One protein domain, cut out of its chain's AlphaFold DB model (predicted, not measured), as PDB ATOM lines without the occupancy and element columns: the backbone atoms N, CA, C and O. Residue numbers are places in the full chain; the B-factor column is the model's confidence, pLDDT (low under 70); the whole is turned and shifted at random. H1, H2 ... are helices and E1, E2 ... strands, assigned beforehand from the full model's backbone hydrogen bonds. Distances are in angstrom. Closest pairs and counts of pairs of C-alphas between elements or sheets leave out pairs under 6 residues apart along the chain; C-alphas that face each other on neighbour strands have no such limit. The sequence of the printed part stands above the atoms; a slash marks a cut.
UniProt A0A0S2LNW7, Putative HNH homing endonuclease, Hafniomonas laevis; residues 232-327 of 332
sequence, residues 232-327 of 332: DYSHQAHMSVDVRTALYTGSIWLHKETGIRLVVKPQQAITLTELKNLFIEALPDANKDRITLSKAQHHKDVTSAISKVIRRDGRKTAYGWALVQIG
ATOM      1  N   ASP A 232     -19.365  52.553  29.846       58.25
ATOM      2  CA  ASP A 232     -20.440  51.640  30.246       58.25
ATOM      3  C   ASP A 232     -20.912  51.928  31.678       58.25
ATOM      4  O   ASP A 232     -22.114  52.051  31.905       58.25
ATOM      5  N   TYR A 233     -19.994  52.170  32.624       62.47
ATOM      6  CA  TYR A 233     -20.330  52.636  33.980       62.47
ATOM      7  C   TYR A 233     -21.053  53.993  33.982       62.47
ATOM      8  O   TYR A 233     -22.011  54.192  34.727       62.47
ATOM      9  N   SER A 234     -20.646  54.928  33.120       63.94
ATOM     10  CA  SER A 234     -21.359  56.201  32.947       63.94
ATOM     11  C   SER A 234     -22.775  55.983  32.400       63.94
ATOM     12  O   SER A 234     -23.742  56.542  32.911       63.94
ATOM     13  N   HIS A 235     -22.932  55.084  31.424       65.38
ATOM     14  CA  HIS A 235     -24.245  54.692  30.922       65.38
ATOM     15  C   HIS A 235     -25.122  54.073  32.020       65.38
ATOM     16  O   HIS A 235     -26.314  54.377  32.065       65.38
ATOM     17  N   GLN A 236     -24.552  53.273  32.929       67.00
ATOM     18  CA  GLN A 236     -25.264  52.708  34.084       67.00
ATOM     19  C   GLN A 236     -25.790  53.784  35.036       67.00
ATOM     20  O   GLN A 236     -26.902  53.647  35.543       67.00
ATOM     21  N   ALA A 237     -25.034  54.865  35.254       69.00
ATOM     22  CA  ALA A 237     -25.474  55.977  36.098       69.00
ATOM     23  C   ALA A 237     -26.741  56.665  35.557       69.00
ATOM     24  O   ALA A 237     -27.495  57.265  36.322       69.00
ATOM     25  N   HIS A 238     -26.994  56.545  34.251       78.25
ATOM     26  CA  HIS A 238     -28.171  57.093  33.582       78.25
ATOM     27  C   HIS A 238     -29.303  56.072  33.370       78.25
ATOM     28  O   HIS A 238     -30.363  56.439  32.861       78.25
ATOM     29  N   MET A 239     -29.117  54.799  33.742       86.75
ATOM     30  CA  MET A 239     -30.186  53.801  33.662       86.75
ATOM     31  C   MET A 239     -31.205  54.008  34.787       86.75
ATOM     32  O   MET A 239     -30.853  54.298  35.929       86.75
ATOM     33  N   SER A 240     -32.488  53.793  34.484       92.69
ATOM     34  CA  SER A 240     -33.518  53.693  35.522       92.69
ATOM     35  C   SER A 240     -33.240  52.507  36.448       92.69
ATOM     36  O   SER A 240     -32.702  51.488  36.002       92.69
ATOM     37  N   VAL A 241     -33.685  52.605  37.701       92.06
ATOM     38  CA  VAL A 241     -33.481  51.573  38.731       92.06
ATOM     39  C   VAL A 241     -33.951  50.190  38.267       92.06
ATOM     40  O   VAL A 241     -33.211  49.228  38.452       92.06
ATOM     41  N   ASP A 242     -35.098  50.085  37.592       95.00
ATOM     42  CA  ASP A 242     -35.639  48.795  37.129       95.00
ATOM     43  C   ASP A 242     -34.750  48.129  36.078       95.00
ATOM     44  O   ASP A 242     -34.444  46.944  36.170       95.00
ATOM     45  N   VAL A 243     -34.275  48.913  35.102       95.00
ATOM     46  CA  VAL A 243     -33.348  48.447  34.055       95.00
ATOM     47  C   VAL A 243     -32.049  47.963  34.676       95.00
ATOM     48  O   VAL A 243     -31.583  46.874  34.351       95.00
ATOM     49  N   ARG A 244     -31.487  48.739  35.607       92.69
ATOM     50  CA  ARG A 244     -30.284  48.331  36.331       92.69
ATOM     51  C   ARG A 244     -30.527  47.036  37.105       92.69
ATOM     52  O   ARG A 244     -29.708  46.133  37.045       92.69
ATOM     53  N   THR A 245     -31.655  46.919  37.796       92.94
ATOM     54  CA  THR A 245     -31.975  45.724  38.587       92.94
ATOM     55  C   THR A 245     -32.106  44.497  37.677       92.94
ATOM     56  O   THR A 245     -31.389  43.523  37.869       92.94
ATOM     57  N   ALA A 246     -32.883  44.575  36.594       95.19
ATOM     58  CA  ALA A 246     -33.074  43.461  35.656       95.19
ATOM     59  C   ALA A 246     -31.776  42.935  35.012       95.19
ATOM     60  O   ALA A 246     -31.681  41.744  34.712       95.19
ATOM     61  N   LEU A 247     -30.789  43.810  34.795       93.38
ATOM     62  CA  LEU A 247     -29.482  43.444  34.243       93.38
ATOM     63  C   LEU A 247     -28.543  42.864  35.319       93.38
ATOM     64  O   LEU A 247     -27.901  41.838  35.112       93.38
ATOM     65  N   TYR A 248     -28.486  43.481  36.502       90.38
ATOM     66  CA  TYR A 248     -27.480  43.142  37.516       90.38
ATOM     67  C   TYR A 248     -27.898  42.035  38.470       90.38
ATOM     68  O   TYR A 248     -27.067  41.208  38.832       90.38
ATOM     69  N   THR A 249     -29.165  42.000  38.873       93.56
ATOM     70  CA  THR A 249     -29.694  40.953  39.759       93.56
ATOM     71  C   THR A 249     -30.301  39.797  38.972       93.56
ATOM     72  O   THR A 249     -30.830  38.865  39.563       93.56
ATOM     73  N   GLY A 250     -30.247  39.859  37.641       96.31
ATOM     74  CA  GLY A 250     -30.867  38.890  36.753       96.31
ATOM     75  C   GLY A 250     -32.343  39.173  36.479       96.31
ATOM     76  O   GLY A 250     -32.989  40.019  37.109       96.31
ATOM     77  N   SER A 251     -32.874  38.474  35.481       97.62
ATOM     78  CA  SER A 251     -34.265  38.593  35.045       97.62
ATOM     79  C   SER A 251     -34.739  37.336  34.317       97.62
ATOM     80  O   SER A 251     -33.944  36.583  33.759       97.62
ATOM     81  N   ILE A 252     -36.052  37.112  34.317       98.00
ATOM     82  CA  ILE A 252     -36.692  36.007  33.595       98.00
ATOM     83  C   ILE A 252     -37.587  36.584  32.512       98.00
ATOM     84  O   ILE A 252     -38.459  37.413  32.781       98.00
ATOM     85  N   TRP A 253     -37.394  36.091  31.297       98.31
ATOM     86  CA  TRP A 253     -38.112  36.508  30.107       98.31
ATOM     87  C   TRP A 253     -38.837  35.322  29.480       98.31
ATOM     88  O   TRP A 253     -38.338  34.199  29.490       98.31
ATOM     89  N   LEU A 254     -40.016  35.577  28.923       98.38
ATOM     90  CA  LEU A 254     -40.813  34.591  28.204       98.38
ATOM     91  C   LEU A 254     -41.105  35.110  26.802       98.38
ATOM     92  O   LEU A 254     -41.687  36.186  26.639       98.38
ATOM     93  N   HIS A 255     -40.717  34.348  25.789       98.56
ATOM     94  CA  HIS A 255     -41.062  34.655  24.413       98.56
ATOM     95  C   HIS A 255     -42.477  34.151  24.104       98.56
ATOM     96  O   HIS A 255     -42.753  32.957  24.202       98.56
ATOM     97  N   LYS A 256     -43.389  35.055  23.735       97.94
ATOM     98  CA  LYS A 256     -44.827  34.750  23.640       97.94
ATOM     99  C   LYS A 256     -45.190  33.692  22.603       97.94
ATOM    100  O   LYS A 256     -46.103  32.916  22.845       97.94
ATOM    101  N   GLU A 257     -44.530  33.697  21.451       97.75
ATOM    102  CA  GLU A 257     -44.895  32.814  20.335       97.75
ATOM    103  C   GLU A 257     -44.303  31.413  20.487       97.75
ATOM    104  O   GLU A 257     -44.952  30.428  20.168       97.75
ATOM    105  N   THR A 258     -43.077  31.319  21.002       97.75
ATOM    106  CA  THR A 258     -42.358  30.040  21.115       97.75
ATOM    107  C   THR A 258     -42.483  29.405  22.497       97.75
ATOM    108  O   THR A 258     -42.078  28.262  22.672       97.75
ATOM    109  N   GLY A 259     -42.968  30.146  23.500       97.75
ATOM    110  CA  GLY A 259     -42.992  29.709  24.898       97.75
ATOM    111  C   GLY A 259     -41.606  29.599  25.544       97.75
ATOM    112  O   GLY A 259     -41.497  29.142  26.679       97.75
ATOM    113  N   ILE A 260     -40.539  30.013  24.848       98.31
ATOM    114  CA  ILE A 260     -39.165  29.888  25.346       98.31
ATOM    115  C   ILE A 260     -38.979  30.793  26.561       98.31
ATOM    116  O   ILE A 260     -39.203  32.005  26.499       98.31
ATOM    117  N   ARG A 261     -38.532  30.185  27.661       98.25
ATOM    118  CA  ARG A 261     -38.175  30.872  28.900       98.25
ATOM    119  C   ARG A 261     -36.668  31.104  28.936       98.25
ATOM    120  O   ARG A 261     -35.897  30.154  29.012       98.25
ATOM    121  N   LEU A 262     -36.263  32.368  28.932       98.00
ATOM    122  CA  LEU A 262     -34.873  32.785  29.068       98.00
ATOM    123  C   LEU A 262     -34.619  33.297  30.485       98.00
ATOM    124  O   LEU A 262     -35.246  34.257  30.933       98.00
ATOM    125  N   VAL A 263     -33.677  32.663  31.178       97.75
ATOM    126  CA  VAL A 263     -33.201  33.089  32.496       97.75
ATOM    127  C   VAL A 263     -31.867  33.800  32.314       97.75
ATOM    128  O   VAL A 263     -30.889  33.188  31.896       97.75
ATOM    129  N   VAL A 264     -31.838  35.093  32.623       97.06
ATOM    130  CA  VAL A 264     -30.633  35.922  32.590       97.06
ATOM    131  C   VAL A 264     -30.071  35.977  34.002       97.06
ATOM    132  O   VAL A 264     -30.684  36.576  34.887       97.06
ATOM    133  N   LYS A 265     -28.925  35.334  34.222       95.88
ATOM    134  CA  LYS A 265     -28.251  35.277  35.526       95.88
ATOM    135  C   LYS A 265     -27.733  36.661  35.948       95.88
ATOM    136  O   LYS A 265     -27.498  37.509  35.082       95.88
ATOM    137  N   PRO A 266     -27.514  36.901  37.256       93.56
ATOM    138  CA  PRO A 266     -26.881  38.130  37.724       93.56
ATOM    139  C   PRO A 266     -25.584  38.415  36.959       93.56
ATOM    140  O   PRO A 266     -24.741  37.531  36.816       93.56
ATOM    141  N   GLN A 267     -25.444  39.641  36.450       88.31
ATOM    142  CA  GLN A 267     -24.287  40.115  35.672       88.31
ATOM    143  C   GLN A 267     -24.019  39.384  34.341       88.31
ATOM    144  O   GLN A 267     -23.012  39.666  33.697       88.31
ATOM    145  N   GLN A 268     -24.909  38.497  33.878       93.94
ATOM    146  CA  GLN A 268     -24.760  37.842  32.571       93.94
ATOM    147  C   GLN A 268     -24.910  38.832  31.407       93.94
ATOM    148  O   GLN A 268     -24.267  38.676  30.374       93.94
ATOM    149  N   ALA A 269     -25.747  39.858  31.580       93.44
ATOM    150  CA  ALA A 269     -25.854  40.996  30.677       93.44
ATOM    151  C   ALA A 269     -25.797  42.285  31.502       93.44
ATOM    152  O   ALA A 269     -26.683  42.540  32.313       93.44
ATOM    153  N   ILE A 270     -24.769  43.104  31.289       89.56
ATOM    154  CA  ILE A 270     -24.570  44.392  31.972       89.56
ATOM    155  C   ILE A 270     -25.077  45.574  31.134       89.56
ATOM    156  O   ILE A 270     -25.282  46.673  31.659       89.56
ATOM    157  N   THR A 271     -25.337  45.348  29.843       90.81
ATOM    158  CA  THR A 271     -25.943  46.306  28.914       90.81
ATOM    159  C   THR A 271     -27.206  45.748  28.249       90.81
ATOM    160  O   THR A 271     -27.380  44.542  28.073       90.81
ATOM    161  N   LEU A 272     -28.089  46.640  27.782       93.00
ATOM    162  CA  LEU A 272     -29.261  46.247  26.983       93.00
ATOM    163  C   LEU A 272     -28.877  45.618  25.631       93.00
ATOM    164  O   LEU A 272     -29.671  44.879  25.053       93.00
ATOM    165  N   THR A 273     -27.676  45.906  25.119       91.88
ATOM    166  CA  THR A 273     -27.158  45.291  23.889       91.88
ATOM    167  C   THR A 273     -26.781  43.832  24.118       91.88
ATOM    168  O   THR A 273     -27.095  42.992  23.284       91.88
ATOM    169  N   GLU A 274     -26.158  43.509  25.249       93.00
ATOM    170  CA  GLU A 274     -25.870  42.117  25.613       93.00
ATOM    171  C   GLU A 274     -27.163  41.345  25.869       93.00
ATOM    172  O   GLU A 274     -27.328  40.249  25.344       93.00
ATOM    173  N   LEU A 275     -28.133  41.951  26.567       95.88
ATOM    174  CA  LEU A 275     -29.452  41.344  26.760       95.88
ATOM    175  C   LEU A 275     -30.145  41.045  25.419       95.88
ATOM    176  O   LEU A 275     -30.724  39.975  25.241       95.88
ATOM    177  N   LYS A 276     -30.035  41.954  24.442       95.62
ATOM    178  CA  LYS A 276     -30.504  41.721  23.068       95.62
ATOM    179  C   LYS A 276     -29.834  40.495  22.440       95.62
ATOM    180  O   LYS A 276     -30.502  39.727  21.755       95.62
ATOM    181  N   ASN A 277     -28.530  40.324  22.625       95.50
ATOM    182  CA  ASN A 277     -27.809  39.192  22.045       95.50
ATOM    183  C   ASN A 277     -28.264  37.870  22.679       95.50
ATOM    184  O   ASN A 277     -28.550  36.933  21.943       95.50
ATOM    185  N   LEU A 278     -28.495  37.845  23.997       97.62
ATOM    186  CA  LEU A 278     -29.096  36.688  24.672       97.62
ATOM    187  C   LEU A 278     -30.495  36.356  24.123       97.62
ATOM    188  O   LEU A 278     -30.835  35.187  23.962       97.62
ATOM    189  N   PHE A 279     -31.306  37.365  23.781       98.06
ATOM    190  CA  PHE A 279     -32.609  37.148  23.132       98.06
ATOM    191  C   PHE A 279     -32.478  36.510  21.748       98.06
ATOM    192  O   PHE A 279     -33.294  35.667  21.386       98.06
ATOM    193  N   ILE A 280     -31.477  36.918  20.965       97.38
ATOM    194  CA  ILE A 280     -31.210  36.357  19.633       97.38
ATOM    195  C   ILE A 280     -30.773  34.897  19.764       97.38
ATOM    196  O   ILE A 280     -31.304  34.043  19.060       97.38
ATOM    197  N   GLU A 281     -29.834  34.620  20.667       97.44
ATOM    198  CA  GLU A 281     -29.274  33.284  20.898       97.44
ATOM    199  C   GLU A 281     -30.324  32.286  21.402       97.44
ATOM    200  O   GLU A 281     -30.286  31.115  21.036       97.44
ATOM    201  N   ALA A 282     -31.292  32.746  22.199       97.94
ATOM    202  CA  ALA A 282     -32.334  31.890  22.760       97.94
ATOM    203  C   ALA A 282     -33.442  31.496  21.763       97.94
ATOM    204  O   ALA A 282     -34.244  30.615  22.070       97.94
ATOM    205  N   LEU A 283     -33.544  32.147  20.600       98.12
ATOM    206  CA  LEU A 283     -34.605  31.888  19.620       98.12
ATOM    207  C   LEU A 283     -34.141  30.930  18.510       98.12
ATOM    208  O   LEU A 283     -32.980  30.987  18.123       98.12
ATOM    209  N   PRO A 284     -35.023  30.106  17.909       97.69
ATOM    210  CA  PRO A 284     -34.684  29.317  16.719       97.69
ATOM    211  C   PRO A 284     -34.278  30.194  15.527       97.69
ATOM    212  O   PRO A 284     -34.808  31.295  15.365       97.69
ATOM    213  N   ASP A 285     -33.402  29.698  14.646       97.38
ATOM    214  CA  ASP A 285     -32.898  30.453  13.479       97.38
ATOM    215  C   ASP A 285     -34.022  30.954  12.555       97.38
ATOM    216  O   ASP A 285     -33.963  32.070  12.040       97.38
ATOM    217  N   ALA A 286     -35.078  30.150  12.389       97.12
ATOM    218  CA  ALA A 286     -36.236  30.472  11.553       97.12
ATOM    219  C   ALA A 286     -37.224  31.462  12.204       97.12
ATOM    220  O   ALA A 286     -38.201  31.865  11.571       97.12
ATOM    221  N   ASN A 287     -37.022  31.853  13.467       98.00
ATOM    222  CA  ASN A 287     -37.952  32.733  14.164       98.00
ATOM    223  C   ASN A 287     -37.858  34.185  13.650       98.00
ATOM    224  O   ASN A 287     -36.779  34.780  13.586       98.00
ATOM    225  N   LYS A 288     -39.012  34.789  13.335       97.88
ATOM    226  CA  LYS A 288     -39.085  36.154  12.785       97.88
ATOM    227  C   LYS A 288     -38.486  37.214  13.717       97.88
ATOM    228  O   LYS A 288     -37.772  38.091  13.237       97.88
ATOM    229  N   ASP A 289     -38.707  37.115  15.030       97.38
ATOM    230  CA  ASP A 289     -38.205  38.081  16.010       97.38
ATOM    231  C   ASP A 289     -36.679  37.991  16.137       97.38
ATOM    232  O   ASP A 289     -36.012  39.022  16.236       97.38
ATOM    233  N   ARG A 290     -36.097  36.788  16.008       97.62
ATOM    234  CA  ARG A 290     -34.638  36.615  15.911       97.62
ATOM    235  C   ARG A 290     -34.062  37.337  14.695       97.62
ATOM    236  O   ARG A 290     -33.065  38.054  14.811       97.62
ATOM    237  N   ILE A 291     -34.692  37.169  13.531       96.50
ATOM    238  CA  ILE A 291     -34.286  37.828  12.281       96.50
ATOM    239  C   ILE A 291     -34.415  39.354  12.412       96.50
ATOM    240  O   ILE A 291     -33.531  40.090  11.974       96.50
ATOM    241  N   THR A 292     -35.481  39.853  13.043       96.06
ATOM    242  CA  THR A 292     -35.658  41.291  13.292       96.06
ATOM    243  C   THR A 292     -34.592  41.841  14.244       96.06
ATOM    244  O   THR A 292     -33.983  42.871  13.952       96.06
ATOM    245  N   LEU A 293     -34.325  41.157  15.360       95.56
ATOM    246  CA  LEU A 293     -33.338  41.576  16.361       95.56
ATOM    247  C   LEU A 293     -31.898  41.577  15.820       95.56
ATOM    248  O   LEU A 293     -31.096  42.441  16.204       95.56
ATOM    249  N   SER A 294     -31.565  40.634  14.934       94.56
ATOM    250  CA  SER A 294     -30.242  40.537  14.306       94.56
ATOM    251  C   SER A 294     -30.024  41.589  13.215       94.56
ATOM    252  O   SER A 294     -28.928  42.136  13.116       94.56
ATOM    253  N   LYS A 295     -31.066  41.932  12.445       93.94
ATOM    254  CA  LYS A 295     -30.993  42.907  11.339       93.94
ATOM    255  C   LYS A 295     -31.195  44.367  11.748       93.94
ATOM    256  O   LYS A 295     -31.011  45.255  10.918       93.94
ATOM    257  N   ALA A 296     -31.594  44.646  12.989       91.56
ATOM    258  CA  ALA A 296     -31.861  46.009  13.439       91.56
ATOM    259  C   ALA A 296     -30.597  46.895  13.381       91.56
ATOM    260  O   ALA A 296     -29.743  46.829  14.264       91.56
ATOM    261  N   GLN A 297     -30.507  47.759  12.360       77.50
ATOM    262  CA  GLN A 297     -29.394  48.703  12.164       77.50
ATOM    263  C   GLN A 297     -29.258  49.702  13.322       77.50
ATOM    264  O   GLN A 297     -28.153  50.086  13.708       77.50
ATOM    265  N   HIS A 298     -30.382  50.127  13.902       79.62
ATOM    266  CA  HIS A 298     -30.405  51.090  14.995       79.62
ATOM    267  C   HIS A 298     -30.563  50.382  16.340       79.62
ATOM    268  O   HIS A 298     -31.665  50.174  16.845       79.62
ATOM    269  N   HIS A 299     -29.430  50.078  16.982       78.88
ATOM    270  CA  HIS A 299     -29.393  49.512  18.337       78.88
ATOM    271  C   HIS A 299     -30.229  50.312  19.353       78.88
ATOM    272  O   HIS A 299     -30.749  49.745  20.315       78.88
ATOM    273  N   LYS A 300     -30.392  51.624  19.137       81.94
ATOM    274  CA  LYS A 300     -31.177  52.512  20.004       81.94
ATOM    275  C   LYS A 300     -32.660  52.138  20.055       81.94
ATOM    276  O   LYS A 300     -33.240  52.175  21.134       81.94
ATOM    277  N   ASP A 301     -33.256  51.725  18.940       86.69
ATOM    278  CA  ASP A 301     -34.695  51.438  18.889       86.69
ATOM    279  C   ASP A 301     -35.019  50.128  19.606       86.69
ATOM    280  O   ASP A 301     -35.962  50.052  20.398       86.69
ATOM    281  N   VAL A 302     -34.161  49.124  19.408       91.31
ATOM    282  CA  VAL A 302     -34.275  47.826  20.077       91.31
ATOM    283  C   VAL A 302     -34.100  47.981  21.585       91.31
ATOM    284  O   VAL A 302     -34.953  47.558  22.364       91.31
ATOM    285  N   THR A 303     -33.017  48.634  22.009       91.25
ATOM    286  CA  THR A 303     -32.721  48.831  23.436       91.25
ATOM    287  C   THR A 303     -33.766  49.718  24.119       91.25
ATOM    288  O   THR A 303     -34.159  49.430  25.248       91.25
ATOM    289  N   SER A 304     -34.306  50.726  23.428       93.25
ATOM    290  CA  SER A 304     -35.432  51.538  23.911       93.25
ATOM    291  C   SER A 304     -36.697  50.701  24.121       93.25
ATOM    292  O   SER A 304     -37.338  50.800  25.169       93.25
ATOM    293  N   ALA A 305     -37.043  49.826  23.172       95.38
ATOM    294  CA  ALA A 305     -38.192  48.934  23.300       95.38
ATOM    295  C   ALA A 305     -38.052  47.975  24.492       95.38
ATOM    296  O   ALA A 305     -38.995  47.852  25.274       95.38
ATOM    297  N   ILE A 306     -36.880  47.351  24.661       96.38
ATOM    298  CA  ILE A 306     -36.581  46.463  25.796       96.38
ATOM    299  C   ILE A 306     -36.665  47.242  27.115       96.38
ATOM    300  O   ILE A 306     -37.347  46.816  28.043       96.38
ATOM    301  N   SER A 307     -36.052  48.429  27.183       95.62
ATOM    302  CA  SER A 307     -36.102  49.307  28.359       95.62
ATOM    303  C   SER A 307     -37.536  49.667  28.758       95.62
ATOM    304  O   SER A 307     -37.890  49.589  29.934       95.62
ATOM    305  N   LYS A 308     -38.409  49.980  27.789       96.25
ATOM    306  CA  LYS A 308     -39.832  50.252  28.055       96.25
ATOM    307  C   LYS A 308     -40.572  49.053  28.647       96.25
ATOM    308  O   LYS A 308     -41.426  49.258  29.503       96.25
ATOM    309  N   VAL A 309     -40.231  47.830  28.233       97.25
ATOM    310  CA  VAL A 309     -40.789  46.610  28.841       97.25
ATOM    311  C   VAL A 309     -40.332  46.472  30.288       97.25
ATOM    312  O   VAL A 309     -41.162  46.222  31.159       97.25
ATOM    313  N   ILE A 310     -39.045  46.707  30.570       96.81
ATOM    314  CA  ILE A 310     -38.512  46.609  31.937       96.81
ATOM    315  C   ILE A 310     -39.157  47.640  32.868       96.81
ATOM    316  O   ILE A 310     -39.593  47.293  33.960       96.81
ATOM    317  N   ARG A 311     -39.286  48.888  32.409       96.06
ATOM    318  CA  ARG A 311     -39.908  49.988  33.170       96.06
ATOM    319  C   ARG A 311     -41.434  49.906  33.248       96.06
ATOM    320  O   ARG A 311     -42.048  50.762  33.874       96.06
ATOM    321  N   ARG A 312     -42.061  48.933  32.571       94.19
ATOM    322  CA  ARG A 312     -43.526  48.807  32.440       94.19
ATOM    323  C   ARG A 312     -44.194  50.083  31.901       94.19
ATOM    324  O   ARG A 312     -45.336  50.398  32.224       94.19
ATOM    325  N   ASP A 313     -43.482  50.795  31.031       91.75
ATOM    326  CA  ASP A 313     -43.847  52.103  30.478       91.75
ATOM    327  C   ASP A 313     -44.772  51.927  29.260       91.75
ATOM    328  O   ASP A 313     -44.370  52.068  28.102       91.75
ATOM    329  N   GLY A 314     -45.988  51.435  29.522       88.88
ATOM    330  CA  GLY A 314     -47.030  51.185  28.517       88.88
ATOM    331  C   GLY A 314     -46.750  50.030  27.543       88.88
ATOM    332  O   GLY A 314     -47.631  49.644  26.774       88.88
ATOM    333  N   ARG A 315     -45.553  49.429  27.573       95.25
ATOM    334  CA  ARG A 315     -45.156  48.337  26.678       95.25
ATOM    335  C   ARG A 315     -45.047  47.015  27.434       95.25
ATOM    336  O   ARG A 315     -44.215  46.868  28.318       95.25
ATOM    337  N   LYS A 316     -45.862  46.030  27.044       97.31
ATOM    338  CA  LYS A 316     -45.863  44.685  27.654       97.31
ATOM    339  C   LYS A 316     -44.830  43.733  27.039       97.31
ATOM    340  O   LYS A 316     -44.432  42.777  27.693       97.31
ATOM    341  N   THR A 317     -44.429  43.967  25.785       97.50
ATOM    342  CA  THR A 317     -43.476  43.117  25.051       97.50
ATOM    343  C   THR A 317     -42.595  43.883  24.073       97.50
ATOM    344  O   THR A 317     -43.011  44.893  23.495       97.50
ATOM    345  N   ALA A 318     -41.405  43.348  23.815       97.31
ATOM    346  CA  ALA A 318     -40.487  43.813  22.783       97.31
ATOM    347  C   ALA A 318     -39.966  42.599  22.004       97.31
ATOM    348  O   ALA A 318     -39.334  41.736  22.600       97.31
ATOM    349  N   TYR A 319     -40.243  42.542  20.696       97.25
ATOM    350  CA  TYR A 319     -39.818  41.435  19.817       97.25
ATOM    351  C   TYR A 319     -40.223  40.064  20.381       97.25
ATOM    352  O   TYR A 319     -39.380  39.223  20.664       97.25
ATOM    353  N   GLY A 320     -41.510  39.921  20.709       97.31
ATOM    354  CA  GLY A 320     -42.075  38.710  21.315       97.31
ATOM    355  C   GLY A 320     -41.717  38.465  22.790       97.31
ATOM    356  O   GLY A 320     -42.472  37.779  23.479       97.31
ATOM    357  N   TRP A 321     -40.651  39.070  23.320       98.31
ATOM    358  CA  TRP A 321     -40.216  38.892  24.707       98.31
ATOM    359  C   TRP A 321     -41.048  39.710  25.698       98.31
ATOM    360  O   TRP A 321     -41.195  40.930  25.564       98.31
ATOM    361  N   ALA A 322     -41.572  39.027  26.714       98.12
ATOM    362  CA  ALA A 322     -42.228  39.593  27.884       98.12
ATOM    363  C   ALA A 322     -41.343  39.394  29.118       98.12
ATOM    364  O   ALA A 322     -40.809  38.305  29.330       98.12
ATOM    365  N   LEU A 323     -41.215  40.428  29.946       97.88
ATOM    366  CA  LEU A 323     -40.536  40.312  31.232       97.88
ATOM    367  C   LEU A 323     -41.480  39.673  32.251       97.88
ATOM    368  O   LEU A 323     -42.566  40.196  32.500       97.88
ATOM    369  N   VAL A 324     -41.054  38.557  32.837       97.69
ATOM    370  CA  VAL A 324     -41.815  37.813  33.848       97.69
ATOM    371  C   VAL A 324     -41.395  38.247  35.248       97.69
ATOM    372  O   VAL A 324     -42.246  38.573  36.072       97.69
ATOM    373  N   GLN A 325     -40.084  38.302  35.503       96.69
ATOM    374  CA  GLN A 325     -39.527  38.588  36.826       96.69
ATOM    375  C   GLN A 325     -38.238  39.408  36.724       96.69
ATOM    376  O   GLN A 325     -37.414  39.184  35.835       96.69
ATOM    377  N   ILE A 326     -38.074  40.349  37.656       95.56
ATOM    378  CA  ILE A 326     -36.847  41.116  37.884       95.56
ATOM    379  C   ILE A 326     -36.237  40.621  39.191       95.56
ATOM    380  O   ILE A 326     -36.946  40.561  40.192       95.56
ATOM    381  N   GLY A 327     -34.939  40.325  39.178       90.31
ATOM    382  CA  GLY A 327     -34.243  39.752  40.322       90.31
ATOM    383  C   GLY A 327     -34.398  38.239  40.370       90.31
ATOM    384  O   GLY A 327     -35.510  37.712  40.411       90.31
TER     385      GLY A 327
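Overview. This is residues 232 to 327 of the 332 residues of the protein "Putative HNH homing endonuclease" of Hafniomonas laevis (UniProt A0A0S2LNW7). A small antiparallel sheet of three strands makes a wall, with helices gathered over one face and the other face bare. H3 lies over the wall and H2 sits near one end of it; H5 crosses H3 and reaches the E3 edge, while H4 packs on H3 away from the sheet and short H1 sits beyond H2. The 96 printed residues hold H1 H2 E1 E2 H3 H4 H5 E3 along the chain, five named helices and three strands in the order E2 - E1 - E3, of mixed class. The whole is compact, with a radius of gyration of the C-alphas of 12.3 A and spans of 37 by 27 by 26 A.

Arrangement. Start at H1, residues 232 to 237, which is close to but not clearly touching H2, residues 241 to 248; their closest C-alphas, of Gln 236 and Arg 244, are 7.0 A apart. Next look at E1, residues 251 to 255, and E2, residues 261 to 264, an antiparallel hairpin with N 253 and O 262 at 2.8 A. On the other side of E1 is its antiparallel neighbour E3, residues 321 to 326, with N 252 and O 325 at 2.9 A. H2 is on this sheet at a height of 8.1 A, with closest C-alphas Ala 246 and Ile 326 of E3 at 5.0 A. On the same face H3, residues 272 to 281, is at a height of 10.3 A over E1 and, only just, with 3 C-alphas, over E2; it runs slantwise to the strands, at 44 degrees to E1 on the local plane. H4, residues 288 to 295, touches H3 at a steep tilt of 51 degrees, opposite ways, closest at the C-alphas of Ile 280 and Arg 290, 5.1 A. H5, residues 299 to 310, touches H3 about perpendicular at 90 degrees, closest at the C-alphas of Leu 272 and Thr 303, 5.6 A. With residues 307 to 310 alone H5 touches H2, and with 306 to 310 it only grazes the sheet. In H1, H2, H3, H4 and H5 every O i to N i+4 pair is within hydrogen-bond range.

Along the chain. Find C-alpha 232 at (-20.440, 51.640, 30.246), where H1 begins; it runs 8.9 A, and H2 10.4 A. E1 covers 13.2 A and E2 9.8 A. H3 runs 14.3 A from C-alpha 272 at (-29.261, 46.247, 26.983), H4 10.6 A and H5 16.6 A. E3 covers 13.8 A, ending at C-alpha 326, (-36.847, 41.116, 37.884).

Size, cuts and confidence. The two C-alphas farthest apart, of Ala 237 and Ala 286, are 37.0 A apart. The printed part has no cut and no long link. Mean pLDDT of the printed part is 92.6; look for low confidence, under 70, at residues 232 to 237.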